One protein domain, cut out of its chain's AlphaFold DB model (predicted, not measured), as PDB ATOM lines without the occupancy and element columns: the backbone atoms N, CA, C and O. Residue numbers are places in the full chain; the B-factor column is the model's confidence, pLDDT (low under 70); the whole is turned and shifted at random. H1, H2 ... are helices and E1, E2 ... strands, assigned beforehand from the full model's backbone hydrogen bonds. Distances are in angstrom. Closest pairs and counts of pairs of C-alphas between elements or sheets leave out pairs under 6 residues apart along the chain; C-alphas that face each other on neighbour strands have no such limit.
ATOM      1  N   LEU A 128     341.449 318.252 408.098       97.38
ATOM      2  CA  LEU A 128     340.089 317.931 408.537       97.38
ATOM      3  C   LEU A 128     339.827 316.420 408.486       97.38
ATOM      4  O   LEU A 128     339.299 315.859 409.438       97.38
ATOM      5  N   LEU A 129     340.247 315.745 407.414       96.62
ATOM      6  CA  LEU A 129     340.085 314.297 407.285       96.62
ATOM      7  C   LEU A 129     340.928 313.530 408.322       96.62
ATOM      8  O   LEU A 129     340.451 312.552 408.891       96.62
ATOM      9  N   LYS A 130     342.147 313.995 408.641       95.56
ATOM     10  CA  LYS A 130     342.990 313.434 409.721       95.56
ATOM     11  C   LYS A 130     342.309 313.477 411.086       95.56
ATOM     12  O   LYS A 130     342.601 312.625 411.919       95.56
ATOM     13  N   PHE A 131     341.427 314.444 411.342       95.81
ATOM     14  CA  PHE A 131     340.693 314.498 412.608       95.81
ATOM     15  C   PHE A 131     339.709 313.335 412.780       95.81
ATOM     16  O   PHE A 131     339.409 312.977 413.919       95.81
ATOM     17  N   GLU A 132     339.260 312.746 411.671       94.19
ATOM     18  CA  GLU A 132     338.219 311.720 411.622       94.19
ATOM     19  C   GLU A 132     338.750 310.296 411.452       94.19
ATOM     20  O   GLU A 132     338.099 309.341 411.879       94.19
ATOM     21  N   ILE A 133     339.923 310.136 410.833       91.56
ATOM     22  CA  ILE A 133     340.527 308.819 410.610       91.56
ATOM     23  C   ILE A 133     340.818 308.166 411.961       91.56
ATOM     24  O   ILE A 133     341.630 308.653 412.748       91.56
ATOM     25  N   ASN A 134     340.156 307.041 412.214       88.69
ATOM     26  CA  ASN A 134     340.282 306.292 413.461       88.69
ATOM     27  C   ASN A 134     340.400 304.776 413.265       88.69
ATOM     28  O   ASN A 134     340.764 304.097 414.218       88.69
ATOM     29  N   ASN A 135     340.148 304.266 412.054       87.81
ATOM     30  CA  ASN A 135     340.123 302.842 411.726       87.81
ATOM     31  C   ASN A 135     340.772 302.573 410.359       87.81
ATOM     32  O   ASN A 135     341.030 303.498 409.583       87.81
ATOM     33  N   ASP A 136     340.957 301.290 410.043       90.31
ATOM     34  CA  ASP A 136     341.433 300.822 408.739       90.31
ATOM     35  C   ASP A 136     340.324 300.883 407.665       90.31
ATOM     36  O   ASP A 136     339.878 299.862 407.147       90.31
ATOM     37  N   LEU A 137     339.873 302.098 407.338       93.00
ATOM     38  CA  LEU A 137     338.916 302.391 406.265       93.00
ATOM     39  C   LEU A 137     339.511 303.369 405.242       93.00
ATOM     40  O   LEU A 137     340.478 304.085 405.517       93.00
ATOM     41  N   ASN A 138     338.903 303.423 404.062       93.62
ATOM     42  CA  ASN A 138     339.150 304.440 403.053       93.62
ATOM     43  C   ASN A 138     338.208 305.626 403.275       93.62
ATOM     44  O   ASN A 138     336.985 305.484 403.349       93.62
ATOM     45  N   TYR A 139     338.783 306.822 403.348       95.44
ATOM     46  CA  TYR A 139     338.041 308.038 403.650       95.44
ATOM     47  C   TYR A 139     338.102 309.013 402.484       95.44
ATOM     48  O   TYR A 139     339.135 309.175 401.833       95.44
ATOM     49  N   GLY A 140     337.002 309.722 402.270       95.56
ATOM     50  CA  GLY A 140     336.930 310.850 401.363       95.56
ATOM     51  C   GLY A 140     336.389 312.091 402.056       95.56
ATOM     52  O   GLY A 140     335.640 312.013 403.030       95.56
ATOM     53  N   PHE A 141     336.708 313.246 401.493       96.81
ATOM     54  CA  PHE A 141     336.068 314.508 401.820       96.81
ATOM     55  C   PHE A 141     335.705 315.226 400.523       96.81
ATOM     56  O   PHE A 141     336.575 315.717 399.806       96.81
ATOM     57  N   TYR A 142     334.409 315.289 400.237       95.38
ATOM     58  CA  TYR A 142     333.828 316.043 399.138       95.38
ATOM     59  C   TYR A 142     333.522 317.480 399.569       95.38
ATOM     60  O   TYR A 142     332.772 317.727 400.513       95.38
ATOM     61  N   VAL A 143     334.109 318.449 398.876       95.94
ATOM     62  CA  VAL A 143     333.934 319.869 399.169       95.94
ATOM     63  C   VAL A 143     333.324 320.578 397.982       95.94
ATOM     64  O   VAL A 143     333.847 320.536 396.871       95.94
ATOM     65  N   VAL A 144     332.241 321.298 398.258       95.25
ATOM     66  CA  VAL A 144     331.730 322.339 397.375       95.25
ATOM     67  C   VAL A 144     332.219 323.677 397.901       95.25
ATOM     68  O   VAL A 144     331.970 324.028 399.055       95.25
ATOM     69  N   SER A 145     332.911 324.415 397.047       94.94
ATOM     70  CA  SER A 145     333.467 325.732 397.327       94.94
ATOM     71  C   SER A 145     332.701 326.835 396.598       94.94
ATOM     72  O   SER A 145     331.725 326.581 395.883       94.94
ATOM     73  N   SER A 146     333.114 328.089 396.797       92.44
ATOM     74  CA  SER A 146     332.531 329.241 396.105       92.44
ATOM     75  C   SER A 146     332.563 329.055 394.584       92.44
ATOM     76  O   SER A 146     333.436 328.373 394.043       92.44
ATOM     77  N   ASN A 147     331.611 329.679 393.884       89.69
ATOM     78  CA  ASN A 147     331.366 329.476 392.447       89.69
ATOM     79  C   ASN A 147     331.034 328.021 392.079       89.69
ATOM     80  O   ASN A 147     331.319 327.586 390.968       89.69
ATOM     81  N   ASN A 148     330.451 327.274 393.023       91.25
ATOM     82  CA  ASN A 148     330.029 325.887 392.844       91.25
ATOM     83  C   ASN A 148     331.159 324.941 392.401       91.25
ATOM     84  O   ASN A 148     330.903 323.933 391.749       91.25
ATOM     85  N   GLN A 149     332.408 325.276 392.735       92.44
ATOM     86  CA  GLN A 149     333.560 324.442 392.408       92.44
ATOM     87  C   GLN A 149     333.591 323.229 393.327       92.44
ATOM     88  O   GLN A 149     333.459 323.365 394.540       92.44
ATOM     89  N   GLU A 150     333.786 322.057 392.747       93.44
ATOM     90  CA  GLU A 150     333.719 320.789 393.456       93.44
ATOM     91  C   GLU A 150     335.103 320.141 393.519       93.44
ATOM     92  O   GLU A 150     335.842 320.100 392.535       93.44
ATOM     93  N   PHE A 151     335.458 319.628 394.692       94.19
ATOM     94  CA  PHE A 151     336.728 318.960 394.943       94.19
ATOM     95  C   PHE A 151     336.500 317.721 395.792       94.19
ATOM     96  O   PHE A 151     335.584 317.682 396.613       94.19
ATOM     97  N   ILE A 152     337.370 316.730 395.649       93.19
ATOM     98  CA  ILE A 152     337.422 315.601 396.571       93.19
ATOM     99  C   ILE A 152     338.860 315.361 397.017       93.19
ATOM    100  O   ILE A 152     339.790 315.360 396.210       93.19
ATOM    101  N   CYS A 153     339.041 315.205 398.323       95.19
ATOM    102  CA  CYS A 153     340.262 314.696 398.931       95.19
ATOM    103  C   CYS A 153     340.021 313.239 399.307       95.19
ATOM    104  O   CYS A 153     339.007 312.940 399.935       95.19
ATOM    105  N   ILE A 154     340.927 312.343 398.933       93.38
ATOM    106  CA  ILE A 154     340.795 310.914 399.208       93.38
ATOM    107  C   ILE A 154     342.024 310.442 399.974       93.38
ATOM    108  O   ILE A 154     343.162 310.789 399.650       93.38
ATOM    109  N   LYS A 155     341.776 309.627 400.997       94.31
ATOM    110  CA  LYS A 155     342.783 308.925 401.780       94.31
ATOM    111  C   LYS A 155     342.476 307.435 401.766       94.31
ATOM    112  O   LYS A 155     341.618 306.960 402.508       94.31
ATOM    113  N   MET A 156     343.235 306.701 400.960       90.25
ATOM    114  CA  MET A 156     343.202 305.240 400.967       90.25
ATOM    115  C   MET A 156     344.125 304.685 402.055       90.25
ATOM    116  O   MET A 156     345.094 305.340 402.478       90.25
ATOM    117  N   LEU A 157     343.865 303.451 402.477       84.81
ATOM    118  CA  LEU A 157     344.735 302.726 403.398       84.81
ATOM    119  C   LEU A 157     346.184 302.721 402.907       84.81
ATOM    120  O   LEU A 157     346.468 302.365 401.765       84.81
ATOM    121  N   LYS A 158     347.105 303.137 403.788       77.38
ATOM    122  CA  LYS A 158     348.563 303.160 403.547       77.38
ATOM    123  C   LYS A 158     349.034 303.968 402.320       77.38
ATOM    124  O   LYS A 158     350.197 303.854 401.949       77.38
ATOM    125  N   LYS A 159     348.176 304.792 401.708       85.06
ATOM    126  CA  LYS A 159     348.546 305.730 400.630       85.06
ATOM    127  C   LYS A 159     348.524 307.174 401.120       85.06
ATOM    128  O   LYS A 159     347.832 307.472 402.093       85.06
ATOM    129  N   ASP A 160     349.236 308.063 400.443       88.50
ATOM    130  CA  ASP A 160     349.134 309.500 400.700       88.50
ATOM    131  C   ASP A 160     347.770 310.066 400.287       88.50
ATOM    132  O   ASP A 160     346.978 309.420 399.592       88.50
ATOM    133  N   TYR A 161     347.487 311.283 400.754       91.94
ATOM    134  CA  TYR A 161     346.317 312.044 400.324       91.94
ATOM    135  C   TYR A 161     346.475 312.434 398.859       91.94
ATOM    136  O   TYR A 161     347.523 312.936 398.456       91.94
ATOM    137  N   PHE A 162     345.408 312.288 398.085       90.25
ATOM    138  CA  PHE A 162     345.337 312.850 396.743       90.25
ATOM    139  C   PHE A 162     344.049 313.640 396.570       90.25
ATOM    140  O   PHE A 162     343.066 313.448 397.291       90.25
ATOM    141  N   TYR A 163     344.089 314.573 395.628       91.75
ATOM    142  CA  TYR A 163     343.033 315.545 395.415       91.75
ATOM    143  C   TYR A 163     342.597 315.527 393.964       91.75
ATOM    144  O   TYR A 163     343.423 315.429 393.059       91.75
ATOM    145  N   ILE A 164     341.298 315.671 393.755       89.44
ATOM    146  CA  ILE A 164     340.696 315.730 392.432       89.44
ATOM    147  C   ILE A 164     339.813 316.970 392.387       89.44
ATOM    148  O   ILE A 164     339.010 317.205 393.294       89.44
ATOM    149  N   LYS A 165     339.952 317.759 391.320       91.12
ATOM    150  CA  LYS A 165     338.976 318.792 390.980       91.12
ATOM    151  C   LYS A 165     337.900 318.158 390.109       91.12
ATOM    152  O   LYS A 165     338.195 317.542 389.088       91.12
ATOM    153  N   LEU A 166     336.651 318.302 390.513       88.25
ATOM    154  CA  LEU A 166     335.524 317.691 389.831       88.25
ATOM    155  C   LEU A 166     334.965 318.693 388.834       88.25
ATOM    156  O   LEU A 166     334.565 319.803 389.182       88.25
ATOM    157  N   GLU A 167     334.970 318.285 387.576       82.44
ATOM    158  CA  GLU A 167     334.356 319.007 386.470       82.44
ATOM    159  C   GLU A 167     333.193 318.147 385.975       82.44
ATOM    160  O   GLU A 167     333.279 316.917 386.042       82.44
ATOM    161  N   ASP A 168     332.099 318.764 385.524       69.94
ATOM    162  CA  ASP A 168     330.844 318.057 385.208       69.94
ATOM    163  C   ASP A 168     331.040 316.891 384.222       69.94
ATOM    164  O   ASP A 168     330.349 315.879 384.296       69.94
ATOM    165  N   ASN A 169     332.066 316.979 383.382       62.91
ATOM    166  CA  ASN A 169     332.413 316.004 382.354       62.91
ATOM    167  C   ASN A 169     333.062 314.720 382.924       62.91
ATOM    168  O   ASN A 169     333.127 313.709 382.225       62.91
ATOM    169  N   ASN A 170     333.565 314.754 384.167       62.91
ATOM    170  CA  ASN A 170     334.451 313.724 384.730       62.91
ATOM    171  C   ASN A 170     333.926 313.074 386.024       62.91
ATOM    172  O   ASN A 170     334.586 312.185 386.556       62.91
ATOM    173  N   LYS A 171     332.761 313.480 386.550       62.78
ATOM    174  CA  LYS A 171     332.267 313.019 387.869       62.78
ATOM    175  C   LYS A 171     332.110 311.497 387.982       62.78
ATOM    176  O   LYS A 171     332.314 310.952 389.061       62.78
ATOM    177  N   GLU A 172     331.806 310.811 386.883       60.34
ATOM    178  CA  GLU A 172     331.620 309.351 386.853       60.34
ATOM    179  C   GLU A 172     332.902 308.561 386.529       60.34
ATOM    180  O   GLU A 172     332.901 307.333 386.587       60.34
ATOM    181  N   GLN A 173     334.007 309.232 386.192       63.16
ATOM    182  CA  GLN A 173     335.204 308.569 385.656       63.16
ATOM    183  C   GLN A 173     336.223 308.142 386.725       63.16
ATOM    184  O   GLN A 173     337.136 307.371 386.425       63.16
ATOM    185  N   PHE A 174     336.086 308.610 387.966       71.44
ATOM    186  CA  PHE A 174     337.068 308.345 389.018       71.44
ATOM    187  C   PHE A 174     336.759 307.036 389.744       71.44
ATOM    188  O   PHE A 174     335.954 306.995 390.677       71.44
ATOM    189  N   LYS A 175     337.421 305.955 389.317       72.56
ATOM    190  CA  LYS A 175     337.308 304.626 389.942       72.56
ATOM    191  C   LYS A 175     337.665 304.664 391.425       72.56
ATOM    192  O   LYS A 175     337.043 303.972 392.215       72.56
ATOM    193  N   GLU A 176     338.602 305.523 391.812       75.25
ATOM    194  CA  GLU A 176     339.067 305.677 393.188       75.25
ATOM    195  C   GLU A 176     337.964 306.126 394.156       75.25
ATOM    196  O   GLU A 176     338.050 305.860 395.351       75.25
ATOM    197  N   ILE A 177     336.918 306.792 393.654       79.62
ATOM    198  CA  ILE A 177     335.764 307.203 394.465       79.62
ATOM    199  C   ILE A 177     334.910 305.990 394.858       79.62
ATOM    200  O   ILE A 177     334.251 306.014 395.898       79.62
ATOM    201  N   GLN A 178     334.928 304.923 394.053       79.75
ATOM    202  CA  GLN A 178     334.125 303.717 394.278       79.75
ATOM    203  C   GLN A 178     334.624 302.897 395.474       79.75
ATOM    204  O   GLN A 178     333.832 302.186 396.083       79.75
ATOM    205  N   ASP A 179     335.903 303.039 395.837       86.88
ATOM    206  CA  ASP A 179     336.545 302.292 396.927       86.88
ATOM    207  C   ASP A 179     336.514 303.031 398.281       86.88
ATOM    208  O   ASP A 179     337.120 302.577 399.256       86.88
ATOM    209  N   ILE A 180     335.866 304.200 398.355       91.19
ATOM    210  CA  ILE A 180     335.700 304.956 399.604       91.19
ATOM    211  C   ILE A 180     334.690 304.228 400.498       91.19
ATOM    212  O   ILE A 180     333.663 303.774 400.013       91.19
ATOM    213  N   ASP A 181     334.931 304.175 401.809       93.19
ATOM    214  CA  ASP A 181     333.968 303.644 402.783       93.19
ATOM    215  C   ASP A 181     333.116 304.766 403.399       93.19
ATOM    216  O   ASP A 181     331.896 304.643 403.556       93.19
ATOM    217  N   ILE A 182     333.760 305.887 403.747       94.75
ATOM    218  CA  ILE A 182     333.130 307.053 404.380       94.75
ATOM    219  C   ILE A 182     333.488 308.324 403.609       94.75
ATOM    220  O   ILE A 182     334.660 308.682 403.495       94.75
ATOM    221  N   LEU A 183     332.468 309.046 403.140       94.88
ATOM    222  CA  LEU A 183     332.603 310.341 402.483       94.88
ATOM    223  C   LEU A 183     332.038 311.458 403.364       94.88
ATOM    224  O   LEU A 183     330.827 311.572 403.566       94.88
ATOM    225  N   TYR A 184     332.911 312.333 403.846       97.44
ATOM    226  CA  TYR A 184     332.505 313.579 404.483       97.44
ATOM    227  C   TYR A 184     332.130 314.628 403.437       97.44
ATOM    228  O   TYR A 184     332.727 314.667 402.362       97.44
ATOM    229  N   PHE A 185     331.169 315.500 403.743       96.69
ATOM    230  CA  PHE A 185     330.816 316.619 402.866       96.69
ATOM    231  C   PHE A 185     330.515 317.903 403.637       96.69
ATOM    232  O   PHE A 185     329.964 317.848 404.730       96.69
ATOM    233  N   ASN A 186     330.850 319.070 403.076       96.88
ATOM    234  CA  ASN A 186     330.662 320.363 403.760       96.88
ATOM    235  C   ASN A 186     329.326 321.066 403.454       96.88
ATOM    236  O   ASN A 186     328.899 321.925 404.222       96.88
ATOM    237  N   HIS A 187     328.703 320.777 402.308       94.81
ATOM    238  CA  HIS A 187     327.562 321.560 401.823       94.81
ATOM    239  C   HIS A 187     326.408 320.713 401.296       94.81
ATOM    240  O   HIS A 187     325.278 320.865 401.753       94.81
ATOM    241  N   ARG A 188     326.680 319.830 400.331       93.19
ATOM    242  CA  ARG A 188     325.674 318.932 399.762       93.19
ATOM    243  C   ARG A 188     326.224 317.526 399.616       93.19
ATOM    244  O   ARG A 188     327.426 317.335 399.458       93.19
ATOM    245  N   VAL A 189     325.299 316.577 399.644       91.06
ATOM    246  CA  VAL A 189     325.539 315.157 399.398       91.06
ATOM    247  C   VAL A 189     326.099 314.978 397.983       91.06
ATOM    248  O   VAL A 189     325.711 315.691 397.052       91.06
ATOM    249  N   TRP A 190     327.003 314.019 397.818       87.06
ATOM    250  CA  TRP A 190     327.413 313.538 396.509       87.06
ATOM    251  C   TRP A 190     326.239 312.818 395.841       87.06
ATOM    252  O   TRP A 190     325.825 311.742 396.285       87.06
ATOM    253  N   ALA A 191     325.708 313.406 394.771       78.81
ATOM    254  CA  ALA A 191     324.650 312.813 393.967       78.81
ATOM    255  C   ALA A 191     325.269 311.881 392.914       78.81
ATOM    256  O   ALA A 191     325.681 312.328 391.849       78.81
ATOM    257  N   SER A 192     325.360 310.587 393.222       70.88
ATOM    258  CA  SER A 192     325.615 309.552 392.216       70.88
ATOM    259  C   SER A 192     324.754 308.337 392.496       70.88
ATOM    260  O   SER A 192     324.528 307.966 393.647       70.88
ATOM    261  N   ASN A 193     324.273 307.740 391.410       56.12
ATOM    262  CA  ASN A 193     323.260 306.695 391.423       56.12
ATOM    263  C   ASN A 193     323.787 305.340 391.939       56.12
ATOM    264  O   ASN A 193     322.973 304.476 392.237       56.12
ATOM    265  N   ASN A 194     325.111 305.160 392.077       62.03
ATOM    266  CA  ASN A 194     325.749 303.852 392.314       62.03
ATOM    267  C   ASN A 194     326.754 303.812 393.483       62.03
ATOM    268  O   ASN A 194     327.625 302.944 393.518       62.03
ATOM    269  N   ASN A 195     326.682 304.739 394.437       67.06
ATOM    270  CA  ASN A 195     327.687 304.798 395.500       67.06
ATOM    271  C   ASN A 195     327.283 303.980 396.734       67.06
ATOM    272  O   ASN A 195     326.249 304.242 397.344       67.06
ATOM    273  N   ASN A 196     328.150 303.049 397.142       78.81
ATOM    274  CA  ASN A 196     327.957 302.189 398.320       78.81
ATOM    275  C   ASN A 196     328.528 302.777 399.626       78.81
ATOM    276  O   ASN A 196     328.472 302.127 400.670       78.81
ATOM    277  N   PHE A 197     329.084 303.989 399.593       87.44
ATOM    278  CA  PHE A 197     329.750 304.594 400.745       87.44
ATOM    279  C   PHE A 197     328.816 305.402 401.644       87.44
ATOM    280  O   PHE A 197     327.838 306.013 401.202       87.44
ATOM    281  N   LYS A 198     329.159 305.470 402.934       92.88
ATOM    282  CA  LYS A 198     328.420 306.263 403.919       92.88
ATOM    283  C   LYS A 198     328.756 307.744 403.766       92.88
ATOM    284  O   LYS A 198     329.917 308.124 403.877       92.88
ATOM    285  N   GLN A 199     327.743 308.594 403.601       93.75
ATOM    286  CA  GLN A 199     327.930 310.046 403.527       93.75
ATOM    287  C   GLN A 199     327.633 310.727 404.866       93.75
ATOM    288  O   GLN A 199     326.591 310.474 405.473       93.75
ATOM    289  N   ILE A 200     328.535 311.594 405.334       96.25
ATOM    290  CA  ILE A 200     328.423 312.281 406.629       96.25
ATOM    291  C   ILE A 200     328.607 313.788 406.438       96.25
ATOM    292  O   ILE A 200     329.631 314.242 405.932       96.25
ATOM    293  N   ASN A 201     327.627 314.575 406.888       97.38
ATOM    294  CA  ASN A 201     327.754 316.030 406.893       97.38
ATOM    295  C   ASN A 201     328.856 316.459 407.874       97.38
ATOM    296  O   ASN A 201     328.856 316.042 409.034       97.38
ATOM    297  N   TYR A 202     329.761 317.320 407.425       97.75
ATOM    298  CA  TYR A 202     330.924 317.759 408.176       97.75
ATOM    299  C   TYR A 202     330.853 319.253 408.468       97.75
ATOM    300  O   TYR A 202     330.936 320.102 407.580       97.75
TER     301      TYR A 202
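What this domain is: This is residues 128 to 202 of the 235 residues of the protein "TsaD domain-containing protein" of Rickettsiales bacterium (UniProt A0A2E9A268). One twisted sheet of five strands has the short helix H1 over one face, while the long links, residues 167 to 181 and 186 to 197, loop out on the side away from H1. The printed part has 75 residues, with H1, E1, E2, E3, E4 and E5 in that order along it. The mixed sheet runs E3 E2 E1 E4 E5. The class is mostly strand, though under half of the residues are in named elements. The whole is compact, with a radius of gyration of the C-alphas of 11.6 A and spans of 32 by 23 by 21 A.

How they stand to each other: H1, residues 128 to 132, is on the sheet at a height of 9.0 A, over E1, residues 139 to 144; their closest C-alphas, of Leu 129 and Phe 141, are 6.8 A apart. In H1, 0 of 1 O i to N i+4 pairs and 2 of 2 O i to N i+3 pairs are within hydrogen-bond range. E1, E2, residues 150 to 155, and E3, residues 161 to 166, form a meander, each strand the antiparallel neighbour of the one before, in two hairpins. N 141 and O 153 are 2.8 A apart, N 164 and O 152 2.9 A. E4, residues 182 to 185, is parallel to E1 at 19 degrees, with N 142 and O 184 at 2.8 A. E5, residues 198 to 201, is parallel to E4 at 27 degrees, with N 183 and O 198 at 2.8 A. E3 and E5 are edge strands, apart from each other.

Where its parts are: H1 begins at C-alpha 128, (340.089, 317.931, 408.537), and spans 7.2 A. E1 spans 16.8 A, E2 17.1 A, E3 16.1 A, E4 10.0 A and E5 10.2 A, ending at C-alpha 201, (327.754, 316.030, 406.893).

The domain as a whole: The C-alphas of Asp 136 and Asn 147, the two farthest apart, are 34.5 A apart. The printed part has no cut. The links E3 to E4 and E4 to E5 are long. Residues 168 to 173 and 193 to 195 have pLDDT under 70.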